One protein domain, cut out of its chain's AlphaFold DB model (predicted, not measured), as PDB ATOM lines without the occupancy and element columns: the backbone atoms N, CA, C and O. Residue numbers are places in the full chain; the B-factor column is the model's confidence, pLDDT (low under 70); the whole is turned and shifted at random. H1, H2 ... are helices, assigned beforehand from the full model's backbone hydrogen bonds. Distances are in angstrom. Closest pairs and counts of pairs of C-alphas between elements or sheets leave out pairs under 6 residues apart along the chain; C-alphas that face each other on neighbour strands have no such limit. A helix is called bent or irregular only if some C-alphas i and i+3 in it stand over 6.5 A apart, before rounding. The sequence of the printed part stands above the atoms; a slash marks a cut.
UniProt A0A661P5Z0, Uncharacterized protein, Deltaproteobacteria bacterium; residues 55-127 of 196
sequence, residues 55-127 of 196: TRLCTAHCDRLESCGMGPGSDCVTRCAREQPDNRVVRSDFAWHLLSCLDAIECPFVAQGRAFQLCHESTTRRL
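AT A GLANCE: This is residues 55 to 127 of the 196 residues of an uncharacterized protein of Deltaproteobacteria bacterium (UniProt A0A661P5Z0). Two long helices, H1 and H4, lie side by side and point the same way; H2 packs on H1 and H6 packs on H4, each at a steep tilt, while H2 and H6 stay apart from each other. The short helix H3 sits near Leu 57 of H1, and the short H5 near residues 64 to 65 of H1. The printed part has 73 residues, with six named helices in the order H1, H2, H3, H4, H5, H6 and no named strand: the class is all helix. The whole is compact, with a radius of gyration of the C-alphas of 11.5 A, and it spans 32 by 24 by 15 A.

HOW THE PARTS SIT: H1, residues 55 to 67, is the hub, touching three other helices. It touches H4, residues 92 to 104, at a shallow tilt of 6 degrees, the same way; the closest C-alphas are those of Leu 57 and Leu 99, 6.4 A apart. It touches H2, residues 76 to 83, at a steep tilt of 48 degrees, opposite ways, with the C-alphas of Cys 58 and Val 77 closest at 5.1 A. With residues 64 to 65 alone, H1 only just touches H5, residues 107 to 111, with 3 pairs of C-alphas within 8 A; the closest are those of Leu 65 and Val 110, 6.5 A apart. H4 touches H6, residues 115 to 126, at a steep tilt of 46 degrees, opposite ways, with the C-alphas of Cys 101 and Cys 119 closest at 5.5 A. The helix packing is only just mostly crossed: of these touching pairs with a tilt, 1 of 3 is at a shallow tilt. H1 and H6 are close but not clearly touching, as are H1 and H3, residues 85 to 88; the closest C-alphas of H1 and H3 are those of Leu 57 and Asn 87, 7.7 A apart. Every O i to N i+4 pair is within hydrogen-bond range in H1, H2, H4 and H5, and 7 of 8 are in H6; H3 is too short for such a pair.

IN THESE COORDINATES: H1 begins at C-alpha 55, at (12.639, -32.670, 3.363), and measures 17.9 A from first to last C-alpha. H4 measures 18.5 A, from C-alpha 92 at (1.630, -40.388, 1.654) to C-alpha 104. H6 measures 17.0 A and ends at C-alpha 126, at (-2.820, -47.195, 12.131). H2 measures 10.5 A. H3 is neither bent nor irregular, but only just: C-alphas 85 and 88 are 6.3 A apart. H5 measures 6.0 A.

THE WHOLE: The two C-alphas farthest apart are those of Ser 74 and Leu 127, at 32.9 A. The printed part has no cut. The link from H1 to H2, of 8 residues, is short; the other four links are tight. The mean pLDDT of the printed part is 87.2, and no printed residue is under 70.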
ATOM      1  N   THR A  55      12.389 -34.049   2.945       79.69
ATOM      2  CA  THR A  55      12.639 -32.670   3.363       79.69
ATOM      3  C   THR A  55      11.504 -32.124   4.219       79.69
ATOM      4  O   THR A  55      11.785 -31.589   5.277       79.69
ATOM      5  N   ARG A  56      10.235 -32.303   3.830       83.56
ATOM      6  CA  ARG A  56       9.084 -31.784   4.585       83.56
ATOM      7  C   ARG A  56       8.945 -32.429   5.966       83.56
ATOM      8  O   ARG A  56       8.700 -31.720   6.935       83.56
ATOM      9  N   LEU A  57       9.143 -33.746   6.062       85.12
ATOM     10  CA  LEU A  57       9.160 -34.460   7.347       85.12
ATOM     11  C   LEU A  57      10.282 -33.954   8.261       85.12
ATOM     12  O   LEU A  57      10.061 -33.704   9.445       85.12
ATOM     13  N   CYS A  58      11.475 -33.767   7.698       86.94
ATOM     14  CA  CYS A  58      12.616 -33.256   8.442       86.94
ATOM     15  C   CYS A  58      12.460 -31.785   8.839       86.94
ATOM     16  O   CYS A  58      12.825 -31.434   9.953       86.94
ATOM     17  N   THR A  59      11.879 -30.943   7.981       89.25
ATOM     18  CA  THR A  59      11.540 -29.554   8.309       89.25
ATOM     19  C   THR A  59      10.580 -29.504   9.491       89.25
ATOM     20  O   THR A  59      10.933 -28.912  10.499       89.25
ATOM     21  N   ALA A  60       9.454 -30.222   9.449       88.38
ATOM     22  CA  ALA A  60       8.499 -30.231  10.560       88.38
ATOM     23  C   ALA A  60       9.127 -30.715  11.880       88.38
ATOM     24  O   ALA A  60       8.890 -30.146  12.943       88.38
ATOM     25  N   HIS A  61       9.984 -31.740  11.821       88.12
ATOM     26  CA  HIS A  61      10.720 -32.198  12.996       88.12
ATOM     27  C   HIS A  61      11.657 -31.118  13.568       88.12
ATOM     28  O   HIS A  61      11.678 -30.903  14.782       88.12
ATOM     29  N   CYS A  62      12.417 -30.434  12.710       90.06
ATOM     30  CA  CYS A  62      13.349 -29.382  13.113       90.06
ATOM     31  C   CYS A  62      12.626 -28.128  13.623       90.06
ATOM     32  O   CYS A  62      13.000 -27.609  14.672       90.06
ATOM     33  N   ASP A  63      11.551 -27.708  12.959       90.94
ATOM     34  CA  ASP A  63      10.704 -26.593  13.393       90.94
ATOM     35  C   ASP A  63      10.097 -26.895  14.767       90.94
ATOM     36  O   ASP A  63      10.049 -26.036  15.651       90.94
ATOM     37  N   ARG A  64       9.702 -28.155  15.006       89.00
ATOM     38  CA  ARG A  64       9.209 -28.567  16.318       89.00
ATOM     39  C   ARG A  64      10.299 -28.492  17.385       89.00
ATOM     40  O   ARG A  64      10.037 -27.955  18.462       89.00
ATOM     41  N   LEU A  65      11.511 -28.974  17.097       90.94
ATOM     42  CA  LEU A  65      12.666 -28.842  17.999       90.94
ATOM     43  C   LEU A  65      12.942 -27.373  18.346       90.94
ATOM     44  O   LEU A  65      13.147 -27.049  19.516       90.94
ATOM     45  N   GLU A  66      12.905 -26.483  17.355       91.94
ATOM     46  CA  GLU A  66      13.090 -25.044  17.548       91.94
ATOM     47  C   GLU A  66      11.973 -24.431  18.402       91.94
ATOM     48  O   GLU A  66      12.261 -23.775  19.403       91.94
ATOM     49  N   SER A  67      10.706 -24.731  18.096       91.50
ATOM     50  CA  SER A  67       9.546 -24.248  18.862       91.50
ATOM     51  C   SER A  67       9.550 -24.696  20.331       91.50
ATOM     52  O   SER A  67       8.965 -24.036  21.186       91.50
ATOM     53  N   CYS A  68      10.222 -25.812  20.629       91.06
ATOM     54  CA  CYS A  68      10.400 -26.341  21.979       91.06
ATOM     55  C   CYS A  68      11.697 -25.873  22.658       91.06
ATOM     56  O   CYS A  68      12.010 -26.347  23.749       91.06
ATOM     57  N   GLY A  69      12.459 -24.965  22.039       90.69
ATOM     58  CA  GLY A  69      13.671 -24.379  22.616       90.69
ATOM     59  C   GLY A  69      14.905 -25.288  22.586       90.69
ATOM     60  O   GLY A  69      15.859 -25.031  23.315       90.69
ATOM     61  N   MET A  70      14.915 -26.341  21.759       86.19
ATOM     62  CA  MET A  70      15.989 -27.349  21.742       86.19
ATOM     63  C   MET A  70      17.216 -26.956  20.904       86.19
ATOM     64  O   MET A  70      18.201 -27.686  20.907       86.19
ATOM     65  N   GLY A  71      17.168 -25.835  20.174       85.50
ATOM     66  CA  GLY A  71      18.292 -25.343  19.366       85.50
ATOM     67  C   GLY A  71      18.835 -26.383  18.371       85.50
ATOM     68  O   GLY A  71      19.999 -26.763  18.479       85.50
ATOM     69  N   PRO A  72      18.032 -26.857  17.398       80.69
ATOM     70  CA  PRO A  72      18.343 -28.029  16.562       80.69
ATOM     71  C   PRO A  72      19.612 -27.915  15.689       80.69
ATOM     72  O   PRO A  72      20.084 -28.920  15.141       80.69
ATOM     73  N   GLY A  73      20.174 -26.710  15.575       84.12
ATOM     74  CA  GLY A  73      21.298 -26.382  14.703       84.12
ATOM     75  C   GLY A  73      20.851 -26.099  13.269       84.12
ATOM     76  O   GLY A  73      19.823 -26.589  12.803       84.12
ATOM     77  N   SER A  74      21.645 -25.305  12.547       88.62
ATOM     78  CA  SER A  74      21.352 -24.898  11.166       88.62
ATOM     79  C   SER A  74      21.398 -26.053  10.156       88.62
ATOM     80  O   SER A  74      20.892 -25.923   9.044       88.62
ATOM     81  N   ASP A  75      21.976 -27.197  10.532       91.88
ATOM     82  CA  ASP A  75      22.106 -28.394   9.702       91.88
ATOM     83  C   ASP A  75      21.031 -29.464   9.978       91.88
ATOM     84  O   ASP A  75      21.081 -30.544   9.382       91.88
ATOM     85  N   CYS A  76      20.056 -29.184  10.853       89.75
ATOM     86  CA  CYS A  76      19.087 -30.170  11.337       89.75
ATOM     87  C   CYS A  76      18.362 -30.921  10.212       89.75
ATOM     88  O   CYS A  76      18.343 -32.153  10.201       89.75
ATOM     89  N   VAL A  77      17.821 -30.198   9.225       89.50
ATOM     90  CA  VAL A  77      17.065 -30.801   8.115       89.50
ATOM     91  C   VAL A  77      17.955 -31.740   7.298       89.50
ATOM     92  O   VAL A  77      17.553 -32.855   6.963       89.50
ATOM     93  N   THR A  78      19.191 -31.322   7.024       88.44
ATOM     94  CA  THR A  78      20.177 -32.114   6.277       88.44
ATOM     95  C   THR A  78      20.591 -33.367   7.046       88.44
ATOM     96  O   THR A  78      20.690 -34.445   6.453       88.44
ATOM     97  N   ARG A  79      20.816 -33.249   8.360       88.19
ATOM     98  CA  ARG A  79      21.141 -34.380   9.237       88.19
ATOM     99  C   ARG A  79      19.993 -35.388   9.275       88.19
ATOM    100  O   ARG A  79      20.222 -36.558   8.978       88.19
ATOM    101  N   CYS A  80      18.766 -34.920   9.498       86.06
ATOM    102  CA  CYS A  80      17.568 -35.755   9.473       86.06
ATOM    103  C   CYS A  80      17.398 -36.485   8.130       86.06
ATOM    104  O   CYS A  80      17.209 -37.699   8.103       86.06
ATOM    105  N   ALA A  81      17.550 -35.788   6.998       84.25
ATOM    106  CA  ALA A  81      17.378 -36.392   5.675       84.25
ATOM    107  C   ALA A  81      18.450 -37.446   5.341       84.25
ATOM    108  O   ALA A  81      18.216 -38.326   4.510       84.25
ATOM    109  N   ARG A  82      19.637 -37.346   5.953       83.50
ATOM    110  CA  ARG A  82      20.716 -38.335   5.824       83.50
ATOM    111  C   ARG A  82      20.480 -39.556   6.710       83.50
ATOM    112  O   ARG A  82      20.786 -40.664   6.286       83.50
ATOM    113  N   GLU A  83      19.974 -39.349   7.920       82.50
ATOM    114  CA  GLU A  83      19.725 -40.409   8.905       82.50
ATOM    115  C   GLU A  83      18.443 -41.197   8.618       82.50
ATOM    116  O   GLU A  83      18.334 -42.350   9.023       82.50
ATOM    117  N   GLN A  84      17.505 -40.602   7.876       78.50
ATOM    118  CA  GLN A  84      16.224 -41.202   7.509       78.50
ATOM    119  C   GLN A  84      16.085 -41.321   5.978       78.50
ATOM    120  O   GLN A  84      15.233 -40.660   5.374       78.50
ATOM    121  N   PRO A  85      16.927 -42.129   5.304       72.94
ATOM    122  CA  PRO A  85      16.873 -42.287   3.847       72.94
ATOM    123  C   PRO A  85      15.529 -42.855   3.365       72.94
ATOM    124  O   PRO A  85      15.066 -42.492   2.278       72.94
ATOM    125  N   ASP A  86      14.879 -43.663   4.205       75.06
ATOM    126  CA  ASP A  86      13.596 -44.308   3.924       75.06
ATOM    127  C   ASP A  86      12.462 -43.288   3.728       75.06
ATOM    128  O   ASP A  86      11.525 -43.559   2.980       75.06
ATOM    129  N   ASN A  87      12.592 -42.062   4.266       75.56
ATOM    130  CA  ASN A  87      11.616 -40.969   4.117       75.56
ATOM    131  C   ASN A  87      11.314 -40.586   2.651       75.56
ATOM    132  O   ASN A  87      10.383 -39.830   2.386       75.56
ATOM    133  N   ARG A  88      12.102 -41.061   1.680       76.69
ATOM    134  CA  ARG A  88      11.879 -40.823   0.241       76.69
ATOM    135  C   ARG A  88      10.827 -41.739  -0.375       76.69
ATOM    136  O   ARG A  88      10.289 -41.417  -1.429       76.69
ATOM    137  N   VAL A  89      10.593 -42.887   0.246       85.44
ATOM    138  CA  VAL A  89       9.769 -43.980  -0.283       85.44
ATOM    139  C   VAL A  89       8.610 -44.328   0.650       85.44
ATOM    140  O   VAL A  89       7.975 -45.369   0.492       85.44
ATOM    141  N   VAL A  90       8.330 -43.465   1.626       87.06
ATOM    142  CA  VAL A  90       7.210 -43.633   2.554       87.06
ATOM    143  C   VAL A  90       5.881 -43.292   1.905       87.06
ATOM    144  O   VAL A  90       5.804 -42.467   0.989       87.06
ATOM    145  N   ARG A  91       4.826 -43.921   2.422       89.69
ATOM    146  CA  ARG A  91       3.457 -43.682   2.000       89.69
ATOM    147  C   ARG A  91       3.008 -42.281   2.343       89.69
ATOM    148  O   ARG A  91       3.350 -41.731   3.392       89.69
ATOM    149  N   SER A  92       2.194 -41.722   1.458       87.00
ATOM    150  CA  SER A  92       1.630 -40.388   1.654       87.00
ATOM    151  C   SER A  92       0.788 -40.308   2.934       87.00
ATOM    152  O   SER A  92       0.934 -39.351   3.690       87.00
ATOM    153  N   ASP A  93      -0.037 -41.320   3.219       88.06
ATOM    154  CA  ASP A  93      -0.864 -41.393   4.434       88.06
ATOM    155  C   ASP A  93      -0.018 -41.487   5.713       88.06
ATOM    156  O   ASP A  93      -0.260 -40.751   6.672       88.06
ATOM    157  N   PHE A  94       1.031 -42.311   5.707       90.88
ATOM    158  CA  PHE A  94       2.010 -42.372   6.787       90.88
ATOM    159  C   PHE A  94       2.639 -41.006   7.046       90.88
ATOM    160  O   PHE A  94       2.662 -40.539   8.182       90.88
ATOM    161  N   ALA A  95       3.138 -40.348   6.001       89.56
ATOM    162  CA  ALA A  95       3.822 -39.079   6.167       89.56
ATOM    163  C   ALA A  95       2.877 -37.972   6.663       89.56
ATOM    164  O   ALA A  95       3.266 -37.194   7.531       89.56
ATOM    165  N   TRP A  96       1.627 -37.936   6.193       88.38
ATOM    166  CA  TRP A  96       0.603 -37.024   6.714       88.38
ATOM    167  C   TRP A  96       0.312 -37.247   8.202       88.38
ATOM    168  O   TRP A  96       0.310 -36.295   8.982       88.38
ATOM    169  N   HIS A  97       0.106 -38.495   8.618       90.56
ATOM    170  CA  HIS A  97      -0.133 -38.822  10.023       90.56
ATOM    171  C   HIS A  97       1.089 -38.560  10.911       90.56
ATOM    172  O   HIS A  97       0.936 -38.086  12.038       90.56
ATOM    173  N   LEU A  98       2.296 -38.813  10.400       90.94
ATOM    174  CA  LEU A  98       3.543 -38.529  11.099       90.94
ATOM    175  C   LEU A  98       3.724 -37.021  11.319       90.94
ATOM    176  O   LEU A  98       4.024 -36.620  12.440       90.94
ATOM    177  N   LEU A  99       3.482 -36.196  10.292       90.12
ATOM    178  CA  LEU A  99       3.493 -34.730  10.405       90.12
ATOM    179  C   LEU A  99       2.492 -34.250  11.458       90.12
ATOM    180  O   LEU A  99       2.873 -33.563  12.399       90.12
ATOM    181  N   SER A 100       1.240 -34.699  11.358       90.38
ATOM    182  CA  SER A 100       0.193 -34.338  12.317       90.38
ATOM    183  C   SER A 100       0.555 -34.728  13.756       90.38
ATOM    184  O   SER A 100       0.303 -33.966  14.689       90.38
ATOM    185  N   CYS A 101       1.189 -35.887  13.954       92.31
ATOM    186  CA  CYS A 101       1.657 -36.288  15.275       92.31
ATOM    187  C   CYS A 101       2.813 -35.415  15.781       92.31
ATOM    188  O   CYS A 101       2.806 -35.028  16.946       92.31
ATOM    189  N   LEU A 102       3.792 -35.091  14.929       89.44
ATOM    190  CA  LEU A 102       4.922 -34.233  15.297       89.44
ATOM    191  C   LEU A 102       4.470 -32.819  15.677       89.44
ATOM    192  O   LEU A 102       5.023 -32.238  16.609       89.44
ATOM    193  N   ASP A 103       3.440 -32.294  15.017       87.75
ATOM    194  CA  ASP A 103       2.855 -30.998  15.363       87.75
ATOM    195  C   ASP A 103       2.132 -31.044  16.720       87.75
ATOM    196  O   ASP A 103       2.191 -30.093  17.502       87.75
ATOM    197  N   ALA A 104       1.478 -32.168  17.029       89.69
ATOM    198  CA  ALA A 104       0.696 -32.347  18.252       89.69
ATOM    199  C   ALA A 104       1.519 -32.791  19.475       89.69
ATOM    200  O   ALA A 104       1.040 -32.681  20.605       89.69
ATOM    201  N   ILE A 105       2.729 -33.323  19.285       89.50
ATOM    202  CA  ILE A 105       3.506 -33.904  20.382       89.50
ATOM    203  C   ILE A 105       4.036 -32.828  21.332       89.50
ATOM    204  O   ILE A 105       4.508 -31.766  20.917       89.50
ATOM    205  N   GLU A 106       3.967 -33.094  22.633       89.44
ATOM    206  CA  GLU A 106       4.362 -32.120  23.649       89.44
ATOM    207  C   GLU A 106       5.888 -31.960  23.730       89.44
ATOM    208  O   GLU A 106       6.652 -32.920  23.584       89.44
ATOM    209  N   CYS A 107       6.341 -30.741  24.039       90.94
ATOM    210  CA  CYS A 107       7.764 -30.417  24.127       90.94
ATOM    211  C   CYS A 107       8.588 -31.299  25.083       90.94
ATOM    212  O   CYS A 107       9.734 -31.585  24.739       90.94
ATOM    213  N   PRO A 108       8.069 -31.816  26.216       90.44
ATOM    214  CA  PRO A 108       8.819 -32.767  27.038       90.44
ATOM    215  C   PRO A 108       9.238 -34.042  26.285       90.44
ATOM    216  O   PRO A 108      10.341 -34.543  26.498       90.44
ATOM    217  N   PHE A 109       8.409 -34.554  25.370       87.44
ATOM    218  CA  PHE A 109       8.750 -35.728  24.553       87.44
ATOM    219  C   PHE A 109       9.729 -35.391  23.426       87.44
ATOM    220  O   PHE A 109      10.566 -36.222  23.059       87.44
ATOM    221  N   VAL A 110       9.644 -34.168  22.895       87.19
ATOM    222  CA  VAL A 110      10.618 -33.615  21.944       87.19
ATOM    223  C   VAL A 110      11.989 -33.501  22.611       87.19
ATOM    224  O   VAL A 110      12.974 -33.988  22.061       87.19
ATOM    225  N   ALA A 111      12.044 -32.962  23.832       85.00
ATOM    226  CA  ALA A 111      13.277 -32.768  24.590       85.00
ATOM    227  C   ALA A 111      13.996 -34.079  24.943       85.00
ATOM    228  O   ALA A 111      15.221 -34.129  24.992       85.00
ATOM    229  N   GLN A 112      13.240 -35.160  25.134       86.12
ATOM    230  CA  GLN A 112      13.783 -36.502  25.366       86.12
ATOM    231  C   GLN A 112      14.284 -37.190  24.083       86.12
ATOM    232  O   GLN A 112      14.734 -38.331  24.146       86.12
ATOM    233  N   GLY A 113      14.151 -36.557  22.911       81.69
ATOM    234  CA  GLY A 113      14.494 -37.164  21.621       81.69
ATOM    235  C   GLY A 113      13.563 -38.312  21.211       81.69
ATOM    236  O   GLY A 113      13.887 -39.080  20.311       81.69
ATOM    237  N   ARG A 114      12.400 -38.451  21.862       83.81
ATOM    238  CA  ARG A 114      11.465 -39.570  21.646       83.81
ATOM    239  C   ARG A 114      10.332 -39.233  20.687       83.81
ATOM    240  O   ARG A 114       9.634 -40.142  20.244       83.81
ATOM    241  N   ALA A 115      10.146 -37.954  20.363       85.81
ATOM    242  CA  ALA A 115       9.003 -37.490  19.586       85.81
ATOM    243  C   ALA A 115       8.847 -38.212  18.240       85.81
ATOM    244  O   ALA A 115       7.777 -38.736  17.939       85.81
ATOM    245  N   PHE A 116       9.932 -38.305  17.467       84.31
ATOM    246  CA  PHE A 116       9.900 -38.958  16.159       84.31
ATOM    247  C   PHE A 116       9.545 -40.443  16.272       84.31
ATOM    248  O   PHE A 116       8.649 -40.909  15.577       84.31
ATOM    249  N   GLN A 117      10.187 -41.175  17.189       86.31
ATOM    250  CA  GLN A 117       9.924 -42.600  17.388       86.31
ATOM    251  C   GLN A 117       8.481 -42.859  17.847       86.31
ATOM    252  O   GLN A 117       7.806 -43.715  17.281       86.31
ATOM    253  N   LEU A 118       7.982 -42.101  18.830       88.94
ATOM    254  CA  LEU A 118       6.609 -42.242  19.330       88.94
ATOM    255  C   LEU A 118       5.580 -41.990  18.223       88.94
ATOM    256  O   LEU A 118       4.633 -42.762  18.059       88.94
ATOM    257  N   CYS A 119       5.790 -40.940  17.428       91.00
ATOM    258  CA  CYS A 119       4.916 -40.635  16.306       91.00
ATOM    259  C   CYS A 119       5.007 -41.667  15.184       91.00
ATOM    260  O   CYS A 119       3.978 -42.058  14.630       91.00
ATOM    261  N   HIS A 120       6.207 -42.163  14.886       89.12
ATOM    262  CA  HIS A 120       6.424 -43.221  13.909       89.12
ATOM    263  C   HIS A 120       5.692 -44.507  14.315       89.12
ATOM    264  O   HIS A 120       4.947 -45.075  13.515       89.12
ATOM    265  N   GLU A 121       5.864 -44.968  15.556       90.19
ATOM    266  CA  GLU A 121       5.218 -46.181  16.072       90.19
ATOM    267  C   GLU A 121       3.691 -46.050  16.091       90.19
ATOM    268  O   GLU A 121       2.988 -46.941  15.607       90.19
ATOM    269  N   SER A 122       3.171 -44.926  16.597       90.19
ATOM    270  CA  SER A 122       1.729 -44.653  16.639       90.19
ATOM    271  C   SER A 122       1.116 -44.629  15.238       90.19
ATOM    272  O   SER A 122       0.076 -45.245  14.999       90.19
ATOM    273  N   THR A 123       1.795 -43.985  14.288       91.75
ATOM    274  CA  THR A 123       1.336 -43.897  12.901       91.75
ATOM    275  C   THR A 123       1.380 -45.253  12.208       91.75
ATOM    276  O   THR A 123       0.404 -45.658  11.583       91.75
ATOM    277  N   THR A 124       2.474 -46.001  12.372       90.00
ATOM    278  CA  THR A 124       2.649 -47.329  11.760       90.00
ATOM    279  C   THR A 124       1.523 -48.280  12.166       90.00
ATOM    280  O   THR A 124       0.983 -48.992  11.322       90.00
ATOM    281  N   ARG A 125       1.100 -48.260  13.438       88.44
ATOM    282  CA  ARG A 125       0.012 -49.120  13.937       88.44
ATOM    283  C   ARG A 125      -1.352 -48.823  13.307       88.44
ATOM    284  O   ARG A 125      -2.197 -49.713  13.298       88.44
ATOM    285  N   ARG A 126      -1.567 -47.611  12.786       88.25
ATOM    286  CA  ARG A 126      -2.820 -47.195  12.131       88.25
ATOM    287  C   ARG A 126      -2.884 -47.584  10.658       88.25
ATOM    288  O   ARG A 126      -3.964 -47.578  10.082       88.25
ATOM    289  N   LEU A 127      -1.745 -47.911  10.050       89.62
ATOM    290  CA  LEU A 127      -1.699 -48.257   8.639       89.62
ATOM    291  C   LEU A 127      -2.270 -49.649   8.380       89.62
ATOM    292  O   LEU A 127      -1.971 -50.623   9.082       89.62
TER     293      LEU A 127